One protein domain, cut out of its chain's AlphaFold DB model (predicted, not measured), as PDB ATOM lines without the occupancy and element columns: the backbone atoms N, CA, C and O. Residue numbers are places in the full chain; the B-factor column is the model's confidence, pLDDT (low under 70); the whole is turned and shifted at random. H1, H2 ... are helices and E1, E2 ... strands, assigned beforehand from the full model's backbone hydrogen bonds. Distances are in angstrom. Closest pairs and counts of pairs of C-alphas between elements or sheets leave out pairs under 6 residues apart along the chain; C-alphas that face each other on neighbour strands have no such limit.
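Overview. This is residues 344 to 357 and 395 to 578 of the 596 residues of an uncharacterized protein of Symbiodinium microadriaticum (UniProt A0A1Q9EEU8). Five long helices, H3 to H7, run lengthwise in a bundle in which H3 touches the other four, and the shorter H1 and H2 lie side by side along it, H1 packing on residues 548 to 559 of H7 and H2 on residues 425 to 432 of H3. A tiny hairpin of E1 and E2 sits at the end of the bundle where H3 begins and H4 ends. The printed part has 198 residues with seven named helices and two named strands, in the order H1 H2 E1 E2 H3 H4 H5 H6 H7; the class is mostly helix, and the sheet E1 - E2 is antiparallel. The whole is compact, with a radius of gyration of the C-alphas of 17.7 A and spans of 52 by 37 by 27 A.

Arrangement. E1, residues 410 to 412, and E2, residues 421 to 423, form an antiparallel hairpin; N 411 and O 422 are 2.9 A apart, within hydrogen-bond range. H3, residues 424 to 446, is the hub. It forms a helical hairpin with H4, residues 451 to 477: the closest C-alphas, of Pro 435 and Leu 462, are 5.3 A apart. H5, residues 481 to 512, touches H4 at a shallow tilt of 23 degrees, opposite ways, the closest C-alphas being those of Gly 475 and Gly 484, 3.8 A apart. H6, residues 516 to 541, touches H5, the closest C-alphas being those of Ile 510 and Ala 516, 5.4 A apart. H7, residues 547 to 578, touches H6, closest at C-alphas 536 and 550, 6.5 A apart. H2, residues 395 to 404, touches H3, closest at C-alphas 399 and 425, 5.5 A apart. H1, residues 345 to 357, touches H2, closest at C-alphas 352 and 404, 4.9 A apart. These seven helices are an up and down bundle, each running against the one before it. H4 and H7 are apart. Every O i to N i+4 pair is within hydrogen-bond range in H1, H2 and H6; the counts are 15 of 19 in H3, 21 of 23 in H4, and 26 of 28 in both H5 and H7.

Along the chain. H1 begins at C-alpha 345, (60.845, -4.421, 198.799), and H7 ends at C-alpha 578, (42.211, 30.583, 169.604). H5 is 47.4 A long, H7 46.9 A, H4 37.8 A, H6 37.4 A and H3 33.2 A. H3 has a kink of 28 degrees near residue 432, H4 one of 41 degrees near 458 and H5 one of 29 degrees near 506.

Size, cuts and confidence. The C-alphas farthest apart, of Asp 480 and Ala 578, are 58.1 A apart. Residues 358 to 394 are not printed; C-alphas 357 and 395 are 14.2 A apart across the cut. Of the links printed whole, E1 to E2 is short and the others are tight. The mean pLDDT of the printed part is 82.7, and it is under 70 at residues 407 to 408, 447 to 456 and 576 to 578.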
ATOM      1  N   SER A 344      63.585  -1.471 201.541       84.62
ATOM      2  CA  SER A 344      62.401  -2.335 201.631       84.62
ATOM      3  C   SER A 344      61.878  -2.709 200.236       84.62
ATOM      4  O   SER A 344      61.840  -1.867 199.337       84.62
ATOM      5  N   GLN A 345      61.439  -3.961 200.062       87.88
ATOM      6  CA  GLN A 345      60.845  -4.421 198.799       87.88
ATOM      7  C   GLN A 345      59.577  -3.633 198.442       87.88
ATOM      8  O   GLN A 345      59.406  -3.242 197.290       87.88
ATOM      9  N   ASP A 346      58.754  -3.294 199.437       87.31
ATOM     10  CA  ASP A 346      57.554  -2.475 199.238       87.31
ATOM     11  C   ASP A 346      57.899  -1.069 198.706       87.31
ATOM     12  O   ASP A 346      57.161  -0.487 197.908       87.31
ATOM     13  N   GLU A 347      59.025  -0.490 199.143       87.06
ATOM     14  CA  GLU A 347      59.505   0.805 198.642       87.06
ATOM     15  C   GLU A 347      60.022   0.688 197.202       87.06
ATOM     16  O   GLU A 347      59.712   1.545 196.368       87.06
ATOM     17  N   ILE A 348      60.753  -0.387 196.889       88.12
ATOM     18  CA  ILE A 348      61.231  -0.693 195.532       88.12
ATOM     19  C   ILE A 348      60.050  -0.841 194.564       88.12
ATOM     20  O   ILE A 348      60.084  -0.272 193.470       88.12
ATOM     21  N   GLU A 349      58.990  -1.543 194.970       90.44
ATOM     22  CA  GLU A 349      57.792  -1.732 194.153       90.44
ATOM     23  C   GLU A 349      57.101  -0.395 193.844       90.44
ATOM     24  O   GLU A 349      56.776  -0.123 192.688       90.44
ATOM     25  N   ILE A 350      56.980   0.509 194.828       92.06
ATOM     26  CA  ILE A 350      56.463   1.867 194.581       92.06
ATOM     27  C   ILE A 350      57.310   2.589 193.527       92.06
ATOM     28  O   ILE A 350      56.761   3.238 192.628       92.06
ATOM     29  N   PHE A 351      58.641   2.518 193.624       91.38
ATOM     30  CA  PHE A 351      59.531   3.172 192.660       91.38
ATOM     31  C   PHE A 351      59.376   2.580 191.262       91.38
ATOM     32  O   PHE A 351      59.327   3.329 190.283       91.38
ATOM     33  N   HIS A 352      59.220   1.259 191.182       89.69
ATOM     34  CA  HIS A 352      58.947   0.546 189.947       89.69
ATOM     35  C   HIS A 352      57.631   1.015 189.313       89.69
ATOM     36  O   HIS A 352      57.642   1.476 188.173       89.69
ATOM     37  N   THR A 353      56.516   1.009 190.050       91.62
ATOM     38  CA  THR A 353      55.219   1.500 189.550       91.62
ATOM     39  C   THR A 353      55.304   2.960 189.105       91.62
ATOM     40  O   THR A 353      54.831   3.314 188.025       91.62
ATOM     41  N   THR A 354      55.960   3.808 189.897       89.56
ATOM     42  CA  THR A 354      56.101   5.241 189.597       89.56
ATOM     43  C   THR A 354      56.861   5.474 188.295       89.56
ATOM     44  O   THR A 354      56.454   6.318 187.496       89.56
ATOM     45  N   ARG A 355      57.920   4.692 188.037       87.06
ATOM     46  CA  ARG A 355      58.670   4.731 186.775       87.06
ATOM     47  C   ARG A 355      57.754   4.535 185.569       87.06
ATOM     48  O   ARG A 355      57.836   5.324 184.635       87.06
ATOM     49  N   TYR A 356      56.877   3.529 185.589       87.12
ATOM     50  CA  TYR A 356      55.978   3.254 184.460       87.12
ATOM     51  C   TYR A 356      54.917   4.329 184.276       87.12
ATOM     52  O   TYR A 356      54.650   4.736 183.148       87.12
ATOM     53  N   VAL A 357      54.352   4.837 185.373       88.19
ATOM     54  CA  VAL A 357      53.341   5.898 185.294       88.19
ATOM     55  C   VAL A 357      53.923   7.171 184.673       88.19
ATOM     56  O   VAL A 357      53.218   7.858 183.941       88.19
ATOM     57  N   ILE A 395      64.965  12.885 183.513       76.31
ATOM     58  CA  ILE A 395      65.666  12.852 184.810       76.31
ATOM     59  C   ILE A 395      64.912  11.961 185.801       76.31
ATOM     60  O   ILE A 395      65.515  11.142 186.500       76.31
ATOM     61  N   LYS A 396      63.583  12.102 185.845       80.50
ATOM     62  CA  LYS A 396      62.709  11.352 186.751       80.50
ATOM     63  C   LYS A 396      62.723   9.855 186.456       80.50
ATOM     64  O   LYS A 396      62.924   9.064 187.375       80.50
ATOM     65  N   VAL A 397      62.585   9.458 185.193       78.88
ATOM     66  CA  VAL A 397      62.691   8.052 184.774       78.88
ATOM     67  C   VAL A 397      64.069   7.489 185.104       78.88
ATOM     68  O   VAL A 397      64.151   6.377 185.627       78.88
ATOM     69  N   THR A 398      65.144   8.247 184.870       74.81
ATOM     70  CA  THR A 398      66.508   7.805 185.174       74.81
ATOM     71  C   THR A 398      66.673   7.497 186.658       74.81
ATOM     72  O   THR A 398      67.080   6.387 186.999       74.81
ATOM     73  N   TYR A 399      66.307   8.410 187.562       81.31
ATOM     74  CA  TYR A 399      66.503   8.113 188.980       81.31
ATOM     75  C   TYR A 399      65.479   7.104 189.513       81.31
ATOM     76  O   TYR A 399      65.845   6.301 190.361       81.31
ATOM     77  N   TYR A 400      64.225   7.076 189.034       83.56
ATOM     78  CA  TYR A 400      63.288   6.021 189.446       83.56
ATOM     79  C   TYR A 400      63.746   4.645 188.959       83.56
ATOM     80  O   TYR A 400      63.510   3.670 189.659       83.56
ATOM     81  N   SER A 401      64.475   4.568 187.841       78.19
ATOM     82  CA  SER A 401      65.155   3.340 187.409       78.19
ATOM     83  C   SER A 401      66.292   2.952 188.355       78.19
ATOM     84  O   SER A 401      66.423   1.786 188.713       78.19
ATOM     85  N   MET A 402      67.088   3.921 188.818       77.12
ATOM     86  CA  MET A 402      68.106   3.668 189.845       77.12
ATOM     87  C   MET A 402      67.469   3.173 191.151       77.12
ATOM     88  O   MET A 402      67.948   2.214 191.756       77.12
ATOM     89  N   LEU A 403      66.376   3.799 191.586       83.56
ATOM     90  CA  LEU A 403      65.671   3.422 192.811       83.56
ATOM     91  C   LEU A 403      64.987   2.053 192.690       83.56
ATOM     92  O   LEU A 403      65.087   1.250 193.612       83.56
ATOM     93  N   SER A 404      64.348   1.757 191.553       82.56
ATOM     94  CA  SER A 404      63.694   0.464 191.311       82.56
ATOM     95  C   SER A 404      64.685  -0.692 191.193       82.56
ATOM     96  O   SER A 404      64.330  -1.830 191.457       82.56
ATOM     97  N   ASN A 405      65.928  -0.410 190.795       79.31
ATOM     98  CA  ASN A 405      66.991  -1.413 190.723       79.31
ATOM     99  C   ASN A 405      67.726  -1.582 192.064       79.31
ATOM    100  O   ASN A 405      68.752  -2.253 192.115       79.31
ATOM    101  N   GLY A 406      67.244  -0.943 193.136       72.00
ATOM    102  CA  GLY A 406      67.817  -1.081 194.471       72.00
ATOM    103  C   GLY A 406      69.199  -0.446 194.631       72.00
ATOM    104  O   GLY A 406      69.986  -0.927 195.439       72.00
ATOM    105  N   THR A 407      69.521   0.616 193.876       67.56
ATOM    106  CA  THR A 407      70.828   1.290 194.017       67.56
ATOM    107  C   THR A 407      71.124   1.671 195.474       67.56
ATOM    108  O   THR A 407      70.300   2.286 196.151       67.56
ATOM    109  N   GLU A 408      72.338   1.360 195.945       66.31
ATOM    110  CA  GLU A 408      72.798   1.552 197.337       66.31
ATOM    111  C   GLU A 408      73.077   3.023 197.717       66.31
ATOM    112  O   GLU A 408      73.883   3.338 198.594       66.31
ATOM    113  N   LEU A 409      72.412   3.970 197.055       77.44
ATOM    114  CA  LEU A 409      72.545   5.406 197.301       77.44
ATOM    115  C   LEU A 409      71.490   5.892 198.308       77.44
ATOM    116  O   LEU A 409      70.840   6.924 198.112       77.44
ATOM    117  N   ALA A 410      71.316   5.124 199.384       84.31
ATOM    118  CA  ALA A 410      70.411   5.416 200.487       84.31
ATOM    119  C   ALA A 410      71.193   5.619 201.791       84.31
ATOM    120  O   ALA A 410      72.028   4.801 202.181       84.31
ATOM    121  N   TRP A 411      70.893   6.711 202.488       87.06
ATOM    122  CA  TRP A 411      71.458   7.015 203.797       87.06
ATOM    123  C   TRP A 411      70.437   6.833 204.891       87.06
ATOM    124  O   TRP A 411      69.240   7.004 204.688       87.06
ATOM    125  N   GLN A 412      70.937   6.550 206.077       88.62
ATOM    126  CA  GLN A 412      70.148   6.545 207.280       88.62
ATOM    127  C   GLN A 412      69.775   7.980 207.661       88.62
ATOM    128  O   GLN A 412      70.644   8.835 207.829       88.62
ATOM    129  N   ASN A 413      68.476   8.251 207.795       89.25
ATOM    130  CA  ASN A 413      68.003   9.521 208.327       89.25
ATOM    131  C   ASN A 413      68.354   9.603 209.817       89.25
ATOM    132  O   ASN A 413      67.764   8.899 210.633       89.25
ATOM    133  N   MET A 414      69.269  10.495 210.170       88.56
ATOM    134  CA  MET A 414      69.717  10.719 211.543       88.56
ATOM    135  C   MET A 414      68.753  11.593 212.352       88.56
ATOM    136  O   MET A 414      68.922  11.741 213.561       88.56
ATOM    137  N   ARG A 415      67.741  12.184 211.706       89.06
ATOM    138  CA  ARG A 415      66.689  12.975 212.363       89.06
ATOM    139  C   ARG A 415      65.452  12.142 212.686       89.06
ATOM    140  O   ARG A 415      64.769  12.450 213.654       89.06
ATOM    141  N   GLY A 416      65.189  11.101 211.893       79.38
ATOM    142  CA  GLY A 416      64.060  10.188 212.071       79.38
ATOM    143  C   GLY A 416      64.300   9.163 213.177       79.38
ATOM    144  O   GLY A 416      65.338   8.505 213.194       79.38
ATOM    145  N   TYR A 417      63.313   8.969 214.055       75.50
ATOM    146  CA  TYR A 417      63.369   7.948 215.113       75.50
ATOM    147  C   TYR A 417      63.555   6.525 214.557       75.50
ATOM    148  O   TYR A 417      64.299   5.721 215.112       75.50
ATOM    149  N   ASP A 418      62.920   6.229 213.423       77.38
ATOM    150  CA  ASP A 418      62.973   4.934 212.736       77.38
ATOM    151  C   ASP A 418      64.189   4.775 211.816       77.38
ATOM    152  O   ASP A 418      64.309   3.762 211.130       77.38
ATOM    153  N   ARG A 419      65.086   5.771 211.783       79.38
ATOM    154  CA  ARG A 419      66.322   5.743 211.002       79.38
ATOM    155  C   ARG A 419      66.123   5.319 209.532       79.38
ATOM    156  O   ARG A 419      66.927   4.583 208.959       79.38
ATOM    157  N   ARG A 420      65.024   5.786 208.934       85.81
ATOM    158  CA  ARG A 420      64.560   5.466 207.573       85.81
ATOM    159  C   ARG A 420      65.538   5.853 206.452       85.81
ATOM    160  O   ARG A 420      66.354   6.755 206.657       85.81
ATOM    161  N   PRO A 421      65.403   5.276 205.242       88.19
ATOM    162  CA  PRO A 421      66.221   5.655 204.096       88.19
ATOM    163  C   PRO A 421      65.937   7.067 203.568       88.19
ATOM    164  O   PRO A 421      64.798   7.491 203.358       88.19
ATOM    165  N   VAL A 422      67.025   7.774 203.279       88.50
ATOM    166  CA  VAL A 422      67.094   9.030 202.534       88.50
ATOM    167  C   VAL A 422      67.796   8.735 201.216       88.50
ATOM    168  O   VAL A 422      69.004   8.512 201.172       88.50
ATOM    169  N   TYR A 423      67.029   8.719 200.131       87.62
ATOM    170  CA  TYR A 423      67.531   8.356 198.810       87.62
ATOM    171  C   TYR A 423      68.158   9.554 198.098       87.62
ATOM    172  O   TYR A 423      67.432  10.419 197.600       87.62
ATOM    173  N   LEU A 424      69.489   9.588 197.980       83.62
ATOM    174  CA  LEU A 424      70.197  10.635 197.233       83.62
ATOM    175  C   LEU A 424      69.692  10.799 195.791       83.62
ATOM    176  O   LEU A 424      69.503  11.947 195.390       83.62
ATOM    177  N   PRO A 425      69.393   9.727 195.017       82.69
ATOM    178  CA  PRO A 425      68.898   9.888 193.651       82.69
ATOM    179  C   PRO A 425      67.654  10.781 193.565       82.69
ATOM    180  O   PRO A 425      67.519  11.556 192.618       82.69
ATOM    181  N   ARG A 426      66.778  10.751 194.583       85.19
ATOM    182  CA  ARG A 426      65.613  11.641 194.631       85.19
ATOM    183  C   ARG A 426      66.003  13.097 194.866       85.19
ATOM    184  O   ARG A 426      65.480  13.963 194.173       85.19
ATOM    185  N   TRP A 427      66.892  13.375 195.816       85.50
ATOM    186  CA  TRP A 427      67.338  14.743 196.116       85.50
ATOM    187  C   TRP A 427      68.089  15.369 194.938       85.50
ATOM    188  O   TRP A 427      67.853  16.530 194.591       85.50
ATOM    189  N   THR A 428      68.904  14.574 194.247       81.06
ATOM    190  CA  THR A 428      69.508  14.963 192.969       81.06
ATOM    191  C   THR A 428      68.428  15.259 191.932       81.06
ATOM    192  O   THR A 428      68.447  16.320 191.317       81.06
ATOM    193  N   GLY A 429      67.426  14.383 191.793       79.44
ATOM    194  CA  GLY A 429      66.279  14.623 190.918       79.44
ATOM    195  C   GLY A 429      65.540  15.927 191.244       79.44
ATOM    196  O   GLY A 429      65.225  16.693 190.342       79.44
ATOM    197  N   TRP A 430      65.297  16.229 192.523       85.06
ATOM    198  CA  TRP A 430      64.661  17.480 192.952       85.06
ATOM    199  C   TRP A 430      65.496  18.728 192.662       85.06
ATOM    200  O   TRP A 430      64.924  19.775 192.361       85.06
ATOM    201  N   THR A 431      66.824  18.612 192.682       81.19
ATOM    202  CA  THR A 431      67.740  19.715 192.346       81.19
ATOM    203  C   THR A 431      67.538  20.207 190.912       81.19
ATOM    204  O   THR A 431      67.666  21.400 190.663       81.19
ATOM    205  N   PHE A 432      67.173  19.324 189.979       74.81
ATOM    206  CA  PHE A 432      66.862  19.701 188.595       74.81
ATOM    207  C   PHE A 432      65.365  19.967 188.367       74.81
ATOM    208  O   PHE A 432      64.999  20.868 187.609       74.81
ATOM    209  N   ALA A 433      64.506  19.240 189.084       77.06
ATOM    210  CA  ALA A 433      63.056  19.337 188.962       77.06
ATOM    211  C   ALA A 433      62.482  20.670 189.389       77.06
ATOM    212  O   ALA A 433      61.639  21.251 188.707       77.06
ATOM    213  N   ILE A 434      62.907  21.145 190.553       81.12
ATOM    214  CA  ILE A 434      62.317  22.333 191.145       81.12
ATOM    215  C   ILE A 434      62.635  23.571 190.294       81.12
ATOM    216  O   ILE A 434      61.696  24.306 189.983       81.12
ATOM    217  N   PRO A 435      63.874  23.776 189.805       75.00
ATOM    218  CA  PRO A 435      64.155  24.849 188.858       75.00
ATOM    219  C   PRO A 435      63.331  24.812 187.580       75.00
ATOM    220  O   PRO A 435      62.840  25.844 187.113       75.00
ATOM    221  N   THR A 436      63.141  23.612 187.046       76.12
ATOM    222  CA  THR A 436      62.315  23.377 185.870       76.12
ATOM    223  C   THR A 436      60.865  23.790 186.142       76.12
ATOM    224  O   THR A 436      60.290  24.552 185.371       76.12
ATOM    225  N   LEU A 437      60.301  23.400 187.286       80.38
ATOM    226  CA  LEU A 437      58.943  23.770 187.695       80.38
ATOM    227  C   LEU A 437      58.774  25.272 187.967       80.38
ATOM    228  O   LEU A 437      57.730  25.836 187.640       80.38
ATOM    229  N   LEU A 438      59.777  25.933 188.552       80.69
ATOM    230  CA  LEU A 438      59.763  27.389 188.742       80.69
ATOM    231  C   LEU A 438      59.774  28.107 187.392       80.69
ATOM    232  O   LEU A 438      58.986  29.025 187.180       80.69
ATOM    233  N   THR A 439      60.603  27.638 186.460       76.31
ATOM    234  CA  THR A 439      60.623  28.151 185.086       76.31
ATOM    235  C   THR A 439      59.269  27.947 184.423       76.31
ATOM    236  O   THR A 439      58.719  28.894 183.874       76.31
ATOM    237  N   MET A 440      58.678  26.756 184.558       77.00
ATOM    238  CA  MET A 440      57.351  26.478 184.018       77.00
ATOM    239  C   MET A 440      56.288  27.440 184.545       77.00
ATOM    240  O   MET A 440      55.468  27.910 183.773       77.00
ATOM    241  N   ASN A 441      56.313  27.767 185.836       80.44
ATOM    242  CA  ASN A 441      55.295  28.622 186.444       80.44
ATOM    243  C   ASN A 441      55.485  30.111 186.155       80.44
ATOM    244  O   ASN A 441      54.512  30.801 185.869       80.44
ATOM    245  N   PHE A 442      56.713  30.622 186.243       77.38
ATOM    246  CA  PHE A 442      56.948  32.059 186.098       77.38
ATOM    247  C   PHE A 442      57.131  32.494 184.654       77.38
ATOM    248  O   PHE A 442      56.852  33.647 184.341       77.38
ATOM    249  N   TYR A 443      57.561  31.600 183.762       73.38
ATOM    250  CA  TYR A 443      57.786  31.971 182.372       73.38
ATOM    251  C   TYR A 443      56.522  32.510 181.673       73.38
ATOM    252  O   TYR A 443      56.613  33.601 181.114       73.38
ATOM    253  N   PRO A 444      55.334  31.882 181.794       72.88
ATOM    254  CA  PRO A 444      54.091  32.431 181.237       72.88
ATOM    255  C   PRO A 444      53.624  33.729 181.909       72.88
ATOM    256  O   PRO A 444      52.782  34.443 181.384       72.88
ATOM    257  N   ILE A 445      54.103  34.046 183.110       72.31
ATOM    258  CA  ILE A 445      53.702  35.264 183.839       72.31
ATOM    259  C   ILE A 445      54.587  36.450 183.448       72.31
ATOM    260  O   ILE A 445      54.210  37.607 183.604       72.31
ATOM    261  N   LEU A 446      55.772  36.159 182.918       70.19
ATOM    262  CA  LEU A 446      56.766  37.134 182.492       70.19
ATOM    263  C   LEU A 446      56.698  37.366 180.972       70.19
ATOM    264  O   LEU A 446      57.711  37.728 180.376       70.19
ATOM    265  N   ASP A 447      55.520  37.166 180.366       66.44
ATOM    266  CA  ASP A 447      55.282  37.161 178.910       66.44
ATOM    267  C   ASP A 447      55.763  38.433 178.188       66.44
ATOM    268  O   ASP A 447      56.205  38.347 177.035       66.44
ATOM    269  N   ASP A 448      55.736  39.576 178.882       58.91
ATOM    270  CA  ASP A 448      56.122  40.902 178.373       58.91
ATOM    271  C   ASP A 448      57.642  41.130 178.367       58.91
ATOM    272  O   ASP A 448      58.132  42.147 177.873       58.91
ATOM    273  N   ARG A 449      58.415  40.229 178.982       61.31
ATOM    274  CA  ARG A 449      59.863  40.377 179.134       61.31
ATOM    275  C   ARG A 449      60.613  39.480 178.168       61.31
ATOM    276  O   ARG A 449      60.175  38.395 177.789       61.31
ATOM    277  N   THR A 450      61.821  39.907 177.809       62.25
ATOM    278  CA  THR A 450      62.747  39.012 177.117       62.25
ATOM    279  C   THR A 450      63.051  37.813 178.015       62.25
ATOM    280  O   THR A 450      63.157  37.946 179.239       62.25
ATOM    281  N   PHE A 451      63.223  36.632 177.414       61.88
ATOM    282  CA  PHE A 451      63.552  35.388 178.124       61.88
ATOM    283  C   PHE A 451      64.676  35.591 179.159       61.88
ATOM    284  O   PHE A 451      64.568  35.155 180.303       61.88
ATOM    285  N   ALA A 452      65.708  36.363 178.799       61.97
ATOM    286  CA  ALA A 452      66.832  36.705 179.669       61.97
ATOM    287  C   ALA A 452      66.433  37.501 180.929       61.97
ATOM    288  O   ALA A 452      66.932  37.217 182.019       61.97
ATOM    289  N   GLN A 453      65.526  38.476 180.817       64.50
ATOM    290  CA  GLN A 453      65.030  39.241 181.968       64.50
ATOM    291  C   GLN A 453      64.121  38.398 182.868       64.50
ATOM    292  O   GLN A 453      64.132  38.573 184.087       64.50
ATOM    293  N   GLY A 454      63.354  37.471 182.283       66.56
ATOM    294  CA  GLY A 454      62.576  36.510 183.056       66.56
ATOM    295  C   GLY A 454      63.481  35.582 183.867       66.56
ATOM    296  O   GLY A 454      63.323  35.442 185.080       66.56
ATOM    297  N   LEU A 455      64.519  35.044 183.223       66.19
ATOM    298  CA  LEU A 455      65.527  34.215 183.875       66.19
ATOM    299  C   LEU A 455      66.267  34.950 185.002       66.19
ATOM    300  O   LEU A 455      66.417  34.387 186.083       66.19
ATOM    301  N   GLN A 456      66.671  36.213 184.804       69.06
ATOM    302  CA  GLN A 456      67.298  37.044 185.851       69.06
ATOM    303  C   GLN A 456      66.485  37.080 187.151       69.06
ATOM    304  O   GLN A 456      67.068  37.092 188.236       69.06
ATOM    305  N   ARG A 457      65.152  37.074 187.047       71.00
ATOM    306  CA  ARG A 457      64.259  37.076 188.208       71.00
ATOM    307  C   ARG A 457      64.097  35.691 188.833       71.00
ATOM    308  O   ARG A 457      63.968  35.604 190.050       71.00
ATOM    309  N   ILE A 458      64.143  34.632 188.025       74.38
ATOM    310  CA  ILE A 458      63.978  33.237 188.462       74.38
ATOM    311  C   ILE A 458      65.261  32.700 189.124       74.38
ATOM    312  O   ILE A 458      65.174  31.933 190.081       74.38
ATOM    313  N   PHE A 459      66.458  33.124 188.693       75.19
ATOM    314  CA  PHE A 459      67.740  32.588 189.189       75.19
ATOM    315  C   PHE A 459      67.924  32.605 190.715       75.19
ATOM    316  O   PHE A 459      68.341  31.576 191.252       75.19
ATOM    317  N   PRO A 460      67.618  33.695 191.447       78.25
ATOM    318  CA  PRO A 460      67.692  33.683 192.907       78.25
ATOM    319  C   PRO A 460      66.811  32.596 193.529       78.25
ATOM    320  O   PRO A 460      67.238  31.918 194.460       78.25
ATOM    321  N   GLN A 461      65.619  32.364 192.974       80.12
ATOM    322  CA  GLN A 461      64.742  31.293 193.438       80.12
ATOM    323  C   GLN A 461      65.317  29.909 193.133       80.12
ATOM    324  O   GLN A 461      65.182  29.007 193.959       80.12
ATOM    325  N   LEU A 462      66.003  29.739 191.995       80.50
ATOM    326  CA  LEU A 462      66.717  28.497 191.673       80.50
ATOM    327  C   LEU A 462      67.820  28.208 192.691       80.50
ATOM    328  O   LEU A 462      67.934  27.091 193.190       80.50
ATOM    329  N   ALA A 463      68.603  29.228 193.041       79.75
ATOM    330  CA  ALA A 463      69.661  29.098 194.034       79.75
ATOM    331  C   ALA A 463      69.090  28.769 195.423       79.75
ATOM    332  O   ALA A 463      69.579  27.858 196.089       79.75
ATOM    333  N   CYS A 464      68.023  29.454 195.847       84.31
ATOM    334  CA  CYS A 464      67.367  29.184 197.126       84.31
ATOM    335  C   CYS A 464      66.713  27.796 197.176       84.31
ATOM    336  O   CYS A 464      66.761  27.142 198.215       84.31
ATOM    337  N   THR A 465      66.150  27.305 196.068       84.56
ATOM    338  CA  THR A 465      65.583  25.947 196.013       84.56
ATOM    339  C   THR A 465      66.651  24.860 195.991       84.56
ATOM    340  O   THR A 465      66.493  23.854 196.680       84.56
ATOM    341  N   ALA A 466      67.773  25.072 195.300       82.69
ATOM    342  CA  ALA A 466      68.928  24.184 195.402       82.69
ATOM    343  C   ALA A 466      69.484  24.155 196.836       82.69
ATOM    344  O   ALA A 466      69.719  23.079 197.386       82.69
ATOM    345  N   ALA A 467      69.623  25.323 197.473       83.44
ATOM    346  CA  ALA A 467      70.046  25.428 198.867       83.44
ATOM    347  C   ALA A 467      69.081  24.699 199.814       83.44
ATOM    348  O   ALA A 467      69.544  23.965 200.681       83.44
ATOM    349  N   TYR A 468      67.765  24.832 199.615       87.19
ATOM    350  CA  TYR A 468      66.754  24.067 200.349       87.19
ATOM    351  C   TYR A 468      66.965  22.555 200.211       87.19
ATOM    352  O   TYR A 468      67.091  21.866 201.221       87.19
ATOM    353  N   CYS A 469      67.062  22.043 198.980       87.88
ATOM    354  CA  CYS A 469      67.245  20.614 198.729       87.88
ATOM    355  C   CYS A 469      68.495  20.063 199.420       87.88
ATOM    356  O   CYS A 469      68.423  19.067 200.138       87.88
ATOM    357  N   TRP A 470      69.641  20.715 199.232       87.38
ATOM    358  CA  TRP A 470      70.905  20.201 199.751       87.38
ATOM    359  C   TRP A 470      71.061  20.416 201.254       87.38
ATOM    360  O   TRP A 470      71.546  19.514 201.931       87.38
ATOM    361  N   ALA A 471      70.608  21.546 201.805       88.25
ATOM    362  CA  ALA A 471      70.642  21.765 203.249       88.25
ATOM    363  C   ALA A 471      69.766  20.740 203.983       88.25
ATOM    364  O   ALA A 471      70.226  20.141 204.951       88.25
ATOM    365  N   CYS A 472      68.559  20.458 203.481       90.56
ATOM    366  CA  CYS A 472      67.678  19.448 204.069       90.56
ATOM    367  C   CYS A 472      68.214  18.018 203.892       90.56
ATOM    368  O   CYS A 472      68.135  17.213 204.818       90.56
ATOM    369  N   PHE A 473      68.797  17.680 202.735       90.56
ATOM    370  CA  PHE A 473      69.437  16.373 202.541       90.56
ATOM    371  C   PHE A 473      70.586  16.165 203.533       90.56
ATOM    372  O   PHE A 473      70.606  15.179 204.269       90.56
ATOM    373  N   VAL A 474      71.528  17.109 203.577       88.75
ATOM    374  CA  VAL A 474      72.702  17.021 204.448       88.75
ATOM    375  C   VAL A 474      72.281  17.048 205.918       88.75
ATOM    376  O   VAL A 474      72.789  16.255 206.709       88.75
ATOM    377  N   GLY A 475      71.303  17.880 206.285       89.00
ATOM    378  CA  GLY A 475      70.762  17.940 207.642       89.00
ATOM    379  C   GLY A 475      70.109  16.631 208.103       89.00
ATOM    380  O   GLY A 475      70.227  16.256 209.274       89.00
ATOM    381  N   CYS A 476      69.498  15.879 207.181       90.12
ATOM    382  CA  CYS A 476      69.006  14.529 207.455       90.12
ATOM    383  C   CYS A 476      70.117  13.497 207.670       90.12
ATOM    384  O   CYS A 476      69.920  12.559 208.437       90.12
ATOM    385  N   VAL A 477      71.250  13.620 206.980       89.25
ATOM    386  CA  VAL A 477      72.288  12.576 206.952       89.25
ATOM    387  C   VAL A 477      73.365  12.789 208.018       89.25
ATOM    388  O   VAL A 477      73.926  11.812 208.513       89.25
ATOM    389  N   ILE A 478      73.630  14.036 208.414       85.62
ATOM    390  CA  ILE A 478      74.638  14.340 209.433       85.62
ATOM    391  C   ILE A 478      74.255  13.735 210.785       85.62
ATOM    392  O   ILE A 478      73.127  13.869 211.270       85.62
ATOM    393  N   THR A 479      75.239  13.090 211.410       83.00
ATOM    394  CA  THR A 479      75.135  12.422 212.711       83.00
ATOM    395  C   THR A 479      74.874  13.406 213.850       83.00
ATOM    396  O   THR A 479      73.993  13.156 214.677       83.00
ATOM    397  N   ASP A 480      75.575  14.544 213.861       84.00
ATOM    398  CA  ASP A 480      75.384  15.603 214.851       84.00
ATOM    399  C   ASP A 480      73.957  16.162 214.797       84.00
ATOM    400  O   ASP A 480      73.475  16.629 213.759       84.00
ATOM    401  N   ALA A 481      73.264  16.091 215.933       84.38
ATOM    402  CA  ALA A 481      71.855  16.427 215.983       84.38
ATOM    403  C   ALA A 481      71.572  17.918 215.861       84.38
ATOM    404  O   ALA A 481      70.611  18.304 215.191       84.38
ATOM    405  N   TRP A 482      72.409  18.746 216.477       85.50
ATOM    406  CA  TRP A 482      72.222  20.187 216.479       85.50
ATOM    407  C   TRP A 482      72.484  20.767 215.092       85.50
ATOM    408  O   TRP A 482      71.663  21.508 214.552       85.50
ATOM    409  N   TYR A 483      73.588  20.355 214.473       82.62
ATOM    410  CA  TYR A 483      73.958  20.780 213.133       82.62
ATOM    411  C   TYR A 483      72.990  20.239 212.072       82.62
ATOM    412  O   TYR A 483      72.605  20.971 211.158       82.62
ATOM    413  N   GLY A 484      72.521  18.996 212.229       85.31
ATOM    414  CA  GLY A 484      71.496  18.418 211.361       85.31
ATOM    415  C   GLY A 484      70.195  19.230 211.359       85.31
ATOM    416  O   GLY A 484      69.695  19.613 210.299       85.31
ATOM    417  N   TRP A 485      69.665  19.563 212.543       88.31
ATOM    418  CA  TRP A 485      68.465  20.401 212.663       88.31
ATOM    419  C   TRP A 485      68.690  21.840 212.198       88.31
ATOM    420  O   TRP A 485      67.809  22.405 211.550       88.31
ATOM    421  N   TYR A 486      69.862  22.419 212.461       87.31
ATOM    422  CA  TYR A 486      70.224  23.745 211.963       87.31
ATOM    423  C   TYR A 486      70.156  23.818 210.431       87.31
ATOM    424  O   TYR A 486      69.521  24.724 209.889       87.31
ATOM    425  N   LEU A 487      70.748  22.847 209.727       86.56
ATOM    426  CA  LEU A 487      70.706  22.790 208.263       86.56
ATOM    427  C   LEU A 487      69.285  22.592 207.727       86.56
ATOM    428  O   LEU A 487      68.892  23.252 206.768       86.56
ATOM    429  N   ASN A 488      68.494  21.743 208.379       89.50
ATOM    430  CA  ASN A 488      67.086  21.540 208.043       89.50
ATOM    431  C   ASN A 488      66.266  22.834 208.178       89.50
ATOM    432  O   ASN A 488      65.504  23.184 207.278       89.50
ATOM    433  N   ILE A 489      66.451  23.582 209.272       88.25
ATOM    434  CA  ILE A 489      65.798  24.883 209.485       88.25
ATOM    435  C   ILE A 489      66.264  25.894 208.435       88.25
ATOM    436  O   ILE A 489      65.435  26.596 207.857       88.25
ATOM    437  N   LEU A 490      67.569  25.952 208.149       86.75
ATOM    438  CA  LEU A 490      68.126  26.830 207.121       86.75
ATOM    439  C   LEU A 490      67.519  26.535 205.745       86.75
ATOM    440  O   LEU A 490      67.153  27.465 205.025       86.75
ATOM    441  N   GLY A 491      67.357  25.254 205.407       87.75
ATOM    442  CA  GLY A 491      66.653  24.829 204.208       87.75
ATOM    443  C   GLY A 491      65.215  25.347 204.186       87.75
ATOM    444  O   GLY A 491      64.815  25.993 203.217       87.75
ATOM    445  N   CYS A 492      64.444  25.135 205.255       88.12
ATOM    446  CA  CYS A 492      63.071  25.643 205.358       88.12
ATOM    447  C   CYS A 492      62.991  27.170 205.196       88.12
ATOM    448  O   CYS A 492      62.104  27.665 204.504       88.12
ATOM    449  N   VAL A 493      63.926  27.927 205.778       87.81
ATOM    450  CA  VAL A 493      63.992  29.391 205.621       87.81
ATOM    451  C   VAL A 493      64.275  29.780 204.167       87.81
ATOM    452  O   VAL A 493      63.616  30.677 203.637       87.81
ATOM    453  N   ALA A 494      65.208  29.092 203.498       87.62
ATOM    454  CA  ALA A 494      65.476  29.306 202.076       87.62
ATOM    455  C   ALA A 494      64.230  29.027 201.220       87.62
ATOM    456  O   ALA A 494      63.948  29.765 200.275       87.62
ATOM    457  N   TYR A 495      63.447  28.013 201.587       86.69
ATOM    458  CA  TYR A 495      62.204  27.683 200.905       86.69
ATOM    459  C   TYR A 495      61.097  28.729 201.131       86.69
ATOM    460  O   TYR A 495      60.445  29.150 200.176       86.69
ATOM    461  N   VAL A 496      60.936  29.239 202.356       87.62
ATOM    462  CA  VAL A 496      60.009  30.349 202.647       87.62
ATOM    463  C   VAL A 496      60.353  31.586 201.816       87.62
ATOM    464  O   VAL A 496      59.452  32.227 201.280       87.62
ATOM    465  N   ALA A 497      61.640  31.902 201.644       86.31
ATOM    466  CA  ALA A 497      62.058  33.012 200.789       86.31
ATOM    467  C   ALA A 497      61.618  32.829 199.324       86.31
ATOM    468  O   ALA A 497      61.201  33.798 198.691       86.31
ATOM    469  N   VAL A 498      61.654  31.596 198.804       86.94
ATOM    470  CA  VAL A 498      61.181  31.271 197.446       86.94
ATOM    471  C   VAL A 498      59.675  31.472 197.329       86.94
ATOM    472  O   VAL A 498      59.231  32.085 196.363       86.94
ATOM    473  N   ILE A 499      58.896  30.999 198.309       86.44
ATOM    474  CA  ILE A 499      57.438  31.193 198.321       86.44
ATOM    475  C   ILE A 499      57.108  32.687 198.341       86.44
ATOM    476  O   ILE A 499      56.304  33.150 197.538       86.44
ATOM    477  N   LEU A 500      57.734  33.455 199.238       86.56
ATOM    478  CA  LEU A 500      57.455  34.886 199.378       86.56
ATOM    479  C   LEU A 500      57.795  35.657 198.100       86.56
ATOM    480  O   LEU A 500      56.988  36.465 197.647       86.56
ATOM    481  N   ASP A 501      58.940  35.373 197.475       85.44
ATOM    482  CA  ASP A 501      59.300  35.989 196.195       85.44
ATOM    483  C   ASP A 501      58.334  35.570 195.071       85.44
ATOM    484  O   ASP A 501      57.931  36.404 194.262       85.44
ATOM    485  N   GLY A 502      57.891  34.308 195.060       83.38
ATOM    486  CA  GLY A 502      56.877  33.809 194.132       83.38
ATOM    487  C   GLY A 502      55.525  34.509 194.278       83.38
ATOM    488  O   GLY A 502      54.928  34.906 193.276       83.38
ATOM    489  N   VAL A 503      55.067  34.727 195.513       84.81
ATOM    490  CA  VAL A 503      53.833  35.469 195.818       84.81
ATOM    491  C   VAL A 503      53.941  36.920 195.361       84.81
ATOM    492  O   VAL A 503      53.012  37.415 194.731       84.81
ATOM    493  N   VAL A 504      55.070  37.590 195.618       84.94
ATOM    494  CA  VAL A 504      55.291  38.982 195.189       84.94
ATOM    495  C   VAL A 504      55.254  39.096 193.664       84.94
ATOM    496  O   VAL A 504      54.499  39.907 193.136       84.94
ATOM    497  N   ILE A 505      55.998  38.244 192.949       82.31
ATOM    498  CA  ILE A 505      56.008  38.238 191.475       82.31
ATOM    499  C   ILE A 505      54.603  37.999 190.929       82.31
ATOM    500  O   ILE A 505      54.166  38.685 190.006       82.31
ATOM    501  N   THR A 506      53.892  37.037 191.510       83.50
ATOM    502  CA  THR A 506      52.523  36.718 191.113       83.50
ATOM    503  C   THR A 506      51.607  37.913 191.328       83.50
ATOM    504  O   THR A 506      50.919  38.313 190.398       83.50
ATOM    505  N   ALA A 507      51.608  38.511 192.520       83.00
ATOM    506  CA  ALA A 507      50.738  39.633 192.857       83.00
ATOM    507  C   ALA A 507      50.971  40.844 191.945       83.00
ATOM    508  O   ALA A 507      50.012  41.481 191.517       83.00
ATOM    509  N   GLU A 508      52.230  41.134 191.609       82.88
ATOM    510  CA  GLU A 508      52.590  42.242 190.720       82.88
ATOM    511  C   GLU A 508      52.191  41.998 189.263       82.88
ATOM    512  O   GLU A 508      51.914  42.952 188.540       82.88
ATOM    513  N   ARG A 509      52.217  40.744 188.796       82.19
ATOM    514  CA  ARG A 509      52.150  40.447 187.357       82.19
ATOM    515  C   ARG A 509      50.856  39.805 186.913       82.19
ATOM    516  O   ARG A 509      50.422  40.098 185.808       82.19
ATOM    517  N   ILE A 510      50.209  38.999 187.751       82.75
ATOM    518  CA  ILE A 510      49.056  38.178 187.357       82.75
ATOM    519  C   ILE A 510      47.893  38.997 186.788       82.75
ATOM    520  O   ILE A 510      47.208  38.542 185.878       82.75
ATOM    521  N   VAL A 511      47.709  40.225 187.282       81.06
ATOM    522  CA  VAL A 511      46.663  41.157 186.831       81.06
ATOM    523  C   VAL A 511      46.907  41.639 185.397       81.06
ATOM    524  O   VAL A 511      45.960  41.977 184.696       81.06
ATOM    525  N   HIS A 512      48.165  41.641 184.957       78.31
ATOM    526  CA  HIS A 512      48.581  42.087 183.629       78.31
ATOM    527  C   HIS A 512      48.755  40.935 182.636       78.31
ATOM    528  O   HIS A 512      49.010  41.184 181.463       78.31
ATOM    529  N   THR A 513      48.615  39.680 183.076       76.06
ATOM    530  CA  THR A 513      48.771  38.531 182.181       76.06
ATOM    531  C   THR A 513      47.469  38.183 181.482       76.06
ATOM    532  O   THR A 513      46.404  38.131 182.107       76.06
ATOM    533  N   ASP A 514      47.580  37.768 180.225       73.88
ATOM    534  CA  ASP A 514      46.550  36.955 179.601       73.88
ATOM    535  C   ASP A 514      46.321  35.661 180.390       73.88
ATOM    536  O   ASP A 514      47.268  35.023 180.850       73.88
ATOM    537  N   GLN A 515      45.055  35.254 180.517       80.69
ATOM    538  CA  GLN A 515      44.653  34.016 181.197       80.69
ATOM    539  C   GLN A 515      45.045  33.965 182.691       80.69
ATOM    540  O   GLN A 515      45.402  32.909 183.220       80.69
ATOM    541  N   ALA A 516      44.909  35.096 183.394       83.56
ATOM    542  CA  ALA A 516      45.229  35.258 184.817       83.56
ATOM    543  C   ALA A 516      44.694  34.134 185.729       83.56
ATOM    544  O   ALA A 516      45.389  33.704 186.645       83.56
ATOM    545  N   ILE A 517      43.486  33.615 185.470       85.25
ATOM    546  CA  ILE A 517      42.890  32.523 186.263       85.25
ATOM    547  C   ILE A 517      43.717  31.240 186.138       85.25
ATOM    548  O   ILE A 517      44.059  30.622 187.145       85.25
ATOM    549  N   LEU A 518      44.051  30.847 184.910       82.62
ATOM    550  CA  LEU A 518      44.766  29.604 184.648       82.62
ATOM    551  C   LEU A 518      46.218  29.709 185.155       82.62
ATOM    552  O   LEU A 518      46.713  28.776 185.790       82.62
ATOM    553  N   LYS A 519      46.863  30.875 184.974       84.25
ATOM    554  CA  LYS A 519      48.223  31.163 185.472       84.25
ATOM    555  C   LYS A 519      48.257  31.215 187.003       84.25
ATOM    556  O   LYS A 519      49.151  30.657 187.629       84.25
ATOM    557  N   GLY A 520      47.237  31.795 187.631       84.88
ATOM    558  CA  GLY A 520      47.074  31.768 189.086       84.88
ATOM    559  C   GLY A 520      46.867  30.365 189.635       84.88
ATOM    560  O   GLY A 520      47.464  30.003 190.647       84.88
ATOM    561  N   TYR A 521      46.070  29.548 188.944       86.31
ATOM    562  CA  TYR A 521      45.845  28.165 189.339       86.31
ATOM    563  C   TYR A 521      47.134  27.339 189.303       86.31
ATOM    564  O   TYR A 521      47.384  26.586 190.244       86.31
ATOM    565  N   SER A 522      47.991  27.510 188.287       85.88
ATOM    566  CA  SER A 522      49.278  26.802 188.247       85.88
ATOM    567  C   SER A 522      50.131  27.142 189.470       85.88
ATOM    568  O   SER A 522      50.590  26.242 190.170       85.88
ATOM    569  N   ILE A 523      50.245  28.424 189.820       85.81
ATOM    570  CA  ILE A 523      51.003  28.859 191.000       85.81
ATOM    571  C   ILE A 523      50.429  28.255 192.280       85.81
ATOM    572  O   ILE A 523      51.186  27.696 193.071       85.81
ATOM    573  N   ILE A 524      49.107  28.309 192.472       87.00
ATOM    574  CA  ILE A 524      48.448  27.732 193.652       87.00
ATOM    575  C   ILE A 524      48.766  26.239 193.756       87.00
ATOM    576  O   ILE A 524      49.208  25.781 194.808       87.00
ATOM    577  N   VAL A 525      48.613  25.484 192.664       88.31
ATOM    578  CA  VAL A 525      48.922  24.048 192.639       88.31
ATOM    579  C   VAL A 525      50.389  23.793 192.996       88.31
ATOM    580  O   VAL A 525      50.665  22.916 193.817       88.31
ATOM    581  N   LYS A 526      51.331  24.570 192.440       87.75
ATOM    582  CA  LYS A 526      52.759  24.470 192.788       87.75
ATOM    583  C   LYS A 526      52.979  24.675 194.282       87.75
ATOM    584  O   LYS A 526      53.588  23.819 194.922       87.75
ATOM    585  N   GLU A 527      52.525  25.809 194.816       87.12
ATOM    586  CA  GLU A 527      52.804  26.189 196.202       87.12
ATOM    587  C   GLU A 527      52.154  25.217 197.183       87.12
ATOM    588  O   GLU A 527      52.815  24.763 198.115       87.12
ATOM    589  N   CYS A 528      50.901  24.819 196.941       88.88
ATOM    590  CA  CYS A 528      50.218  23.830 197.767       88.88
ATOM    591  C   CYS A 528      50.998  22.516 197.810       88.88
ATOM    592  O   CYS A 528      51.291  22.017 198.895       88.88
ATOM    593  N   VAL A 529      51.383  21.965 196.655       87.69
ATOM    594  CA  VAL A 529      52.096  20.684 196.626       87.69
ATOM    595  C   VAL A 529      53.463  20.796 197.296       87.69
ATOM    596  O   VAL A 529      53.822  19.920 198.080       87.69
ATOM    597  N   PHE A 530      54.221  21.864 197.045       85.69
ATOM    598  CA  PHE A 530      55.535  22.023 197.664       85.69
ATOM    599  C   PHE A 530      55.460  22.228 199.187       85.69
ATOM    600  O   PHE A 530      56.267  21.649 199.912       85.69
ATOM    601  N   ILE A 531      54.476  22.981 199.695       88.38
ATOM    602  CA  ILE A 531      54.236  23.092 201.144       88.38
ATOM    603  C   ILE A 531      53.937  21.709 201.728       88.38
ATOM    604  O   ILE A 531      54.524  21.324 202.739       88.38
ATOM    605  N   ILE A 532      53.074  20.926 201.071       89.62
ATOM    606  CA  ILE A 532      52.741  19.580 201.545       89.62
ATOM    607  C   ILE A 532      53.976  18.663 201.506       89.62
ATOM    608  O   ILE A 532      54.176  17.894 202.446       89.62
ATOM    609  N   TYR A 533      54.851  18.775 200.498       88.50
ATOM    610  CA  TYR A 533      56.138  18.066 200.467       88.50
ATOM    611  C   TYR A 533      56.971  18.335 201.719       88.50
ATOM    612  O   TYR A 533      57.429  17.390 202.365       88.50
ATOM    613  N   THR A 534      57.149  19.610 202.078       89.31
ATOM    614  CA  THR A 534      57.902  20.000 203.275       89.31
ATOM    615  C   THR A 534      57.229  19.472 204.541       89.31
ATOM    616  O   THR A 534      57.912  18.930 205.408       89.31
ATOM    617  N   CYS A 535      55.899  19.542 204.638       90.81
ATOM    618  CA  CYS A 535      55.154  19.000 205.776       90.81
ATOM    619  C   CYS A 535      55.330  17.482 205.920       90.81
ATOM    620  O   CYS A 535      55.609  17.004 207.014       90.81
ATOM    621  N   VAL A 536      55.215  16.715 204.830       92.19
ATOM    622  CA  VAL A 536      55.409  15.253 204.849       92.19
ATOM    623  C   VAL A 536      56.844  14.889 205.206       92.19
ATOM    624  O   VAL A 536      57.068  13.936 205.955       92.19
ATOM    625  N   TRP A 537      57.816  15.667 204.736       90.50
ATOM    626  CA  TRP A 537      59.209  15.499 205.127       90.50
ATOM    627  C   TRP A 537      59.442  15.777 206.615       90.50
ATOM    628  O   TRP A 537      60.080  14.957 207.276       90.50
ATOM    629  N   LEU A 538      58.876  16.854 207.168       90.25
ATOM    630  CA  LEU A 538      58.946  17.160 208.602       90.25
ATOM    631  C   LEU A 538      58.264  16.078 209.445       90.25
ATOM    632  O   LEU A 538      58.858  15.586 210.403       90.25
ATOM    633  N   MET A 539      57.063  15.641 209.054       91.38
ATOM    634  CA  MET A 539      56.364  14.529 209.707       91.38
ATOM    635  C   MET A 539      57.189  13.240 209.661       91.38
ATOM    636  O   MET A 539      57.226  12.495 210.638       91.38
ATOM    637  N   GLY A 540      57.888  12.989 208.551       88.88
ATOM    638  CA  GLY A 540      58.818  11.876 208.436       88.88
ATOM    639  C   GLY A 540      60.038  12.020 209.349       88.88
ATOM    640  O   GLY A 540      60.423  11.060 210.008       88.88
ATOM    641  N   CYS A 541      60.619  13.215 209.452       87.50
ATOM    642  CA  CYS A 541      61.733  13.478 210.366       87.50
ATOM    643  C   CYS A 541      61.321  13.332 211.836       87.50
ATOM    644  O   CYS A 541      62.103  12.833 212.630       87.50
ATOM    645  N   TRP A 542      60.095  13.694 212.206       87.19
ATOM    646  CA  TRP A 542      59.587  13.509 213.570       87.19
ATOM    647  C   TRP A 542      59.028  12.110 213.852       87.19
ATOM    648  O   TRP A 542      58.633  11.826 214.978       87.19
ATOM    649  N   GLY A 543      58.996  11.217 212.858       86.00
ATOM    650  CA  GLY A 543      58.481   9.857 213.030       86.00
ATOM    651  C   GLY A 543      56.952   9.740 213.047       86.00
ATOM    652  O   GLY A 543      56.437   8.663 213.329       86.00
ATOM    653  N   TYR A 544      56.210  10.797 212.700       89.06
ATOM    654  CA  TYR A 544      54.740  10.778 212.624       89.06
ATOM    655  C   TYR A 544      54.194  10.046 211.394       89.06
ATOM    656  O   TYR A 544      53.013   9.717 211.324       89.06
ATOM    657  N   THR A 545      55.030   9.806 210.389       88.94
ATOM    658  CA  THR A 545      54.658   9.098 209.158       88.94
ATOM    659  C   THR A 545      55.664   7.987 208.908       88.94
ATOM    660  O   THR A 545      56.853   8.201 209.122       88.94
ATOM    661  N   SER A 546      55.232   6.805 208.461       89.12
ATOM    662  CA  SER A 546      56.157   5.710 208.135       89.12
ATOM    663  C   SER A 546      56.994   6.026 206.890       89.12
ATOM    664  O   SER A 546      56.578   6.829 206.051       89.12
ATOM    665  N   SER A 547      58.158   5.381 206.740       86.56
ATOM    666  CA  SER A 547      58.987   5.538 205.532       86.56
ATOM    667  C   SER A 547      58.187   5.256 204.260       86.56
ATOM    668  O   SER A 547      58.103   6.128 203.397       86.56
ATOM    669  N   TYR A 548      57.490   4.115 204.203       88.50
ATOM    670  CA  TYR A 548      56.634   3.727 203.078       88.50
ATOM    671  C   TYR A 548      55.616   4.815 202.705       88.50
ATOM    672  O   TYR A 548      55.486   5.172 201.534       88.50
ATOM    673  N   MET A 549      54.922   5.394 203.692       90.06
ATOM    674  CA  MET A 549      53.929   6.442 203.432       90.06
ATOM    675  C   MET A 549      54.576   7.726 202.910       90.06
ATOM    676  O   MET A 549      54.041   8.332 201.981       90.06
ATOM    677  N   CYS A 550      55.748   8.108 203.428       90.69
ATOM    678  CA  CYS A 550      56.524   9.210 202.860       90.69
ATOM    679  C   CYS A 550      56.911   8.917 201.402       90.69
ATOM    680  O   CYS A 550      56.660   9.753 200.537       90.69
ATOM    681  N   GLN A 551      57.473   7.735 201.109       90.69
ATOM    682  CA  GLN A 551      57.874   7.355 199.748       90.69
ATOM    683  C   GLN A 551      56.689   7.402 198.781       90.69
ATOM    684  O   GLN A 551      56.776   8.048 197.737       90.69
ATOM    685  N   ARG A 552      55.562   6.791 199.158       91.69
ATOM    686  CA  ARG A 552      54.330   6.790 198.365       91.69
ATOM    687  C   ARG A 552      53.833   8.206 198.097       91.69
ATOM    688  O   ARG A 552      53.505   8.528 196.958       91.69
ATOM    689  N   PHE A 553      53.802   9.055 199.125       93.38
ATOM    690  CA  PHE A 553      53.375  10.442 198.977       93.38
ATOM    691  C   PHE A 553      54.276  11.210 198.006       93.38
ATOM    692  O   PHE A 553      53.773  11.892 197.112       93.38
ATOM    693  N   TYR A 554      55.598  11.074 198.144       91.25
ATOM    694  CA  TYR A 554      56.549  11.726 197.249       91.25
ATOM    695  C   TYR A 554      56.389  11.256 195.807       91.25
ATOM    696  O   TYR A 554      56.386  12.079 194.901       91.25
ATOM    697  N   CYS A 555      56.189   9.959 195.584       90.88
ATOM    698  CA  CYS A 555      55.965   9.403 194.254       90.88
ATOM    699  C   CYS A 555      54.683   9.933 193.599       90.88
ATOM    700  O   CYS A 555      54.725  10.439 192.477       90.88
ATOM    701  N   VAL A 556      53.554   9.889 194.315       90.56
ATOM    702  CA  VAL A 556      52.267  10.405 193.814       90.56
ATOM    703  C   VAL A 556      52.353  11.904 193.538       90.56
ATOM    704  O   VAL A 556      51.888  12.372 192.499       90.56
ATOM    705  N   SER A 557      52.984  12.660 194.434       90.25
ATOM    706  CA  SER A 557      53.160  14.105 194.278       90.25
ATOM    707  C   SER A 557      54.113  14.445 193.131       90.25
ATOM    708  O   SER A 557      53.926  15.447 192.447       90.25
ATOM    709  N   ASP A 558      55.138  13.621 192.885       87.19
ATOM    710  CA  ASP A 558      56.100  13.830 191.803       87.19
ATOM    711  C   ASP A 558      55.424  13.679 190.442       87.19
ATOM    712  O   ASP A 558      55.703  14.487 189.554       87.19
ATOM    713  N   VAL A 559      54.561  12.666 190.306       86.38
ATOM    714  CA  VAL A 559      53.780  12.385 189.095       86.38
ATOM    715  C   VAL A 559      52.696  13.440 188.905       86.38
ATOM    716  O   VAL A 559      52.652  14.091 187.866       86.38
ATOM    717  N   SER A 560      51.831  13.626 189.907       87.69
ATOM    718  CA  SER A 560      50.653  14.494 189.796       87.69
ATOM    719  C   SER A 560      51.037  15.935 189.492       87.69
ATOM    720  O   SER A 560      50.572  16.474 188.494       87.69
ATOM    721  N   LEU A 561      51.952  16.535 190.260       87.38
ATOM    722  CA  LEU A 561      52.342  17.929 190.054       87.38
ATOM    723  C   LEU A 561      52.907  18.168 188.653       87.38
ATOM    724  O   LEU A 561      52.538  19.140 188.004       87.38
ATOM    725  N   LYS A 562      53.797  17.296 188.172       82.94
ATOM    726  CA  LYS A 562      54.454  17.491 186.870       82.94
ATOM    727  C   LYS A 562      53.501  17.262 185.715       82.94
ATOM    728  O   LYS A 562      53.525  18.038 184.761       82.94
ATOM    729  N   SER A 563      52.648  16.248 185.817       83.50
ATOM    730  CA  SER A 563      51.584  16.019 184.844       83.50
ATOM    731  C   SER A 563      50.632  17.210 184.818       83.50
ATOM    732  O   SER A 563      50.429  17.785 183.756       83.50
ATOM    733  N   THR A 564      50.128  17.660 185.972       87.25
ATOM    734  CA  THR A 564      49.241  18.830 186.063       87.25
ATOM    735  C   THR A 564      49.899  20.079 185.490       87.25
ATOM    736  O   THR A 564      49.276  20.763 184.689       87.25
ATOM    737  N   MET A 565      51.162  20.356 185.819       83.88
ATOM    738  CA  MET A 565      51.890  21.495 185.254       83.88
ATOM    739  C   MET A 565      52.031  21.396 183.741       83.88
ATOM    740  O   MET A 565      51.774  22.366 183.042       83.88
ATOM    741  N   SER A 566      52.373  20.218 183.230       79.81
ATOM    742  CA  SER A 566      52.496  19.973 181.792       79.81
ATOM    743  C   SER A 566      51.161  20.146 181.061       79.81
ATOM    744  O   SER A 566      51.129  20.736 179.985       79.81
ATOM    745  N   PHE A 567      50.055  19.700 181.663       82.19
ATOM    746  CA  PHE A 567      48.710  19.915 181.130       82.19
ATOM    747  C   PHE A 567      48.300  21.389 181.170       82.19
ATOM    748  O   PHE A 567      47.790  21.895 180.179       82.19
ATOM    749  N   LEU A 568      48.545  22.099 182.274       83.19
ATOM    750  CA  LEU A 568      48.260  23.536 182.368       83.19
ATOM    751  C   LEU A 568      49.054  24.325 181.323       83.19
ATOM    752  O   LEU A 568      48.488  25.179 180.650       83.19
ATOM    753  N   MET A 569      50.327  23.971 181.131       75.94
ATOM    754  CA  MET A 569      51.171  24.496 180.057       75.94
ATOM    755  C   MET A 569      50.572  24.257 178.671       75.94
ATOM    756  O   MET A 569      50.469  25.188 177.877       75.94
ATOM    757  N   PHE A 570      50.117  23.035 178.397       77.12
ATOM    758  CA  PHE A 570      49.422  22.720 177.153       77.12
ATOM    759  C   PHE A 570      48.176  23.600 176.954       77.12
ATOM    760  O   PHE A 570      48.027  24.212 175.898       77.12
ATOM    761  N   PHE A 571      47.333  23.747 177.982       81.38
ATOM    762  CA  PHE A 571      46.149  24.606 177.916       81.38
ATOM    763  C   PHE A 571      46.489  26.083 177.685       81.38
ATOM    764  O   PHE A 571      45.797  26.721 176.890       81.38
ATOM    765  N   PHE A 572      47.547  26.616 178.319       76.69
ATOM    766  CA  PHE A 572      47.977  28.007 178.118       76.69
ATOM    767  C   PHE A 572      48.157  28.320 176.632       76.69
ATOM    768  O   PHE A 572      47.576  29.277 176.115       76.69
ATOM    769  N   TRP A 573      48.905  27.469 175.933       73.00
ATOM    770  CA  TRP A 573      49.254  27.706 174.534       73.00
ATOM    771  C   TRP A 573      48.149  27.330 173.560       73.00
ATOM    772  O   TRP A 573      47.981  28.010 172.553       73.00
ATOM    773  N   SER A 574      47.356  26.297 173.847       75.06
ATOM    774  CA  SER A 574      46.185  25.992 173.020       75.06
ATOM    775  C   SER A 574      45.152  27.123 173.041       75.06
ATOM    776  O   SER A 574      44.527  27.394 172.023       75.06
ATOM    777  N   MET A 575      44.984  27.818 174.172       75.12
ATOM    778  CA  MET A 575      44.066  28.959 174.249       75.12
ATOM    779  C   MET A 575      44.648  30.263 173.683       75.12
ATOM    780  O   MET A 575      43.885  31.140 173.284       75.12
ATOM    781  N   GLU A 576      45.975  30.421 173.636       68.50
ATOM    782  CA  GLU A 576      46.599  31.537 172.908       68.50
ATOM    783  C   GLU A 576      46.350  31.451 171.396       68.50
ATOM    784  O   GLU A 576      46.164  32.489 170.762       68.50
ATOM    785  N   ASP A 577      46.296  30.238 170.829       56.00
ATOM    786  CA  ASP A 577      46.014  30.020 169.402       56.00
ATOM    787  C   ASP A 577      44.607  30.513 169.029       56.00
ATOM    788  O   ASP A 577      44.450  31.286 168.085       56.00
ATOM    789  N   ALA A 578      43.600  30.178 169.842       58.16
ATOM    790  CA  ALA A 578      42.211  30.583 169.604       58.16
ATOM    791  C   ALA A 578      42.008  32.111 169.586       58.16
ATOM    792  O   ALA A 578      41.071  32.600 168.960       58.16
TER     793      ALA A 578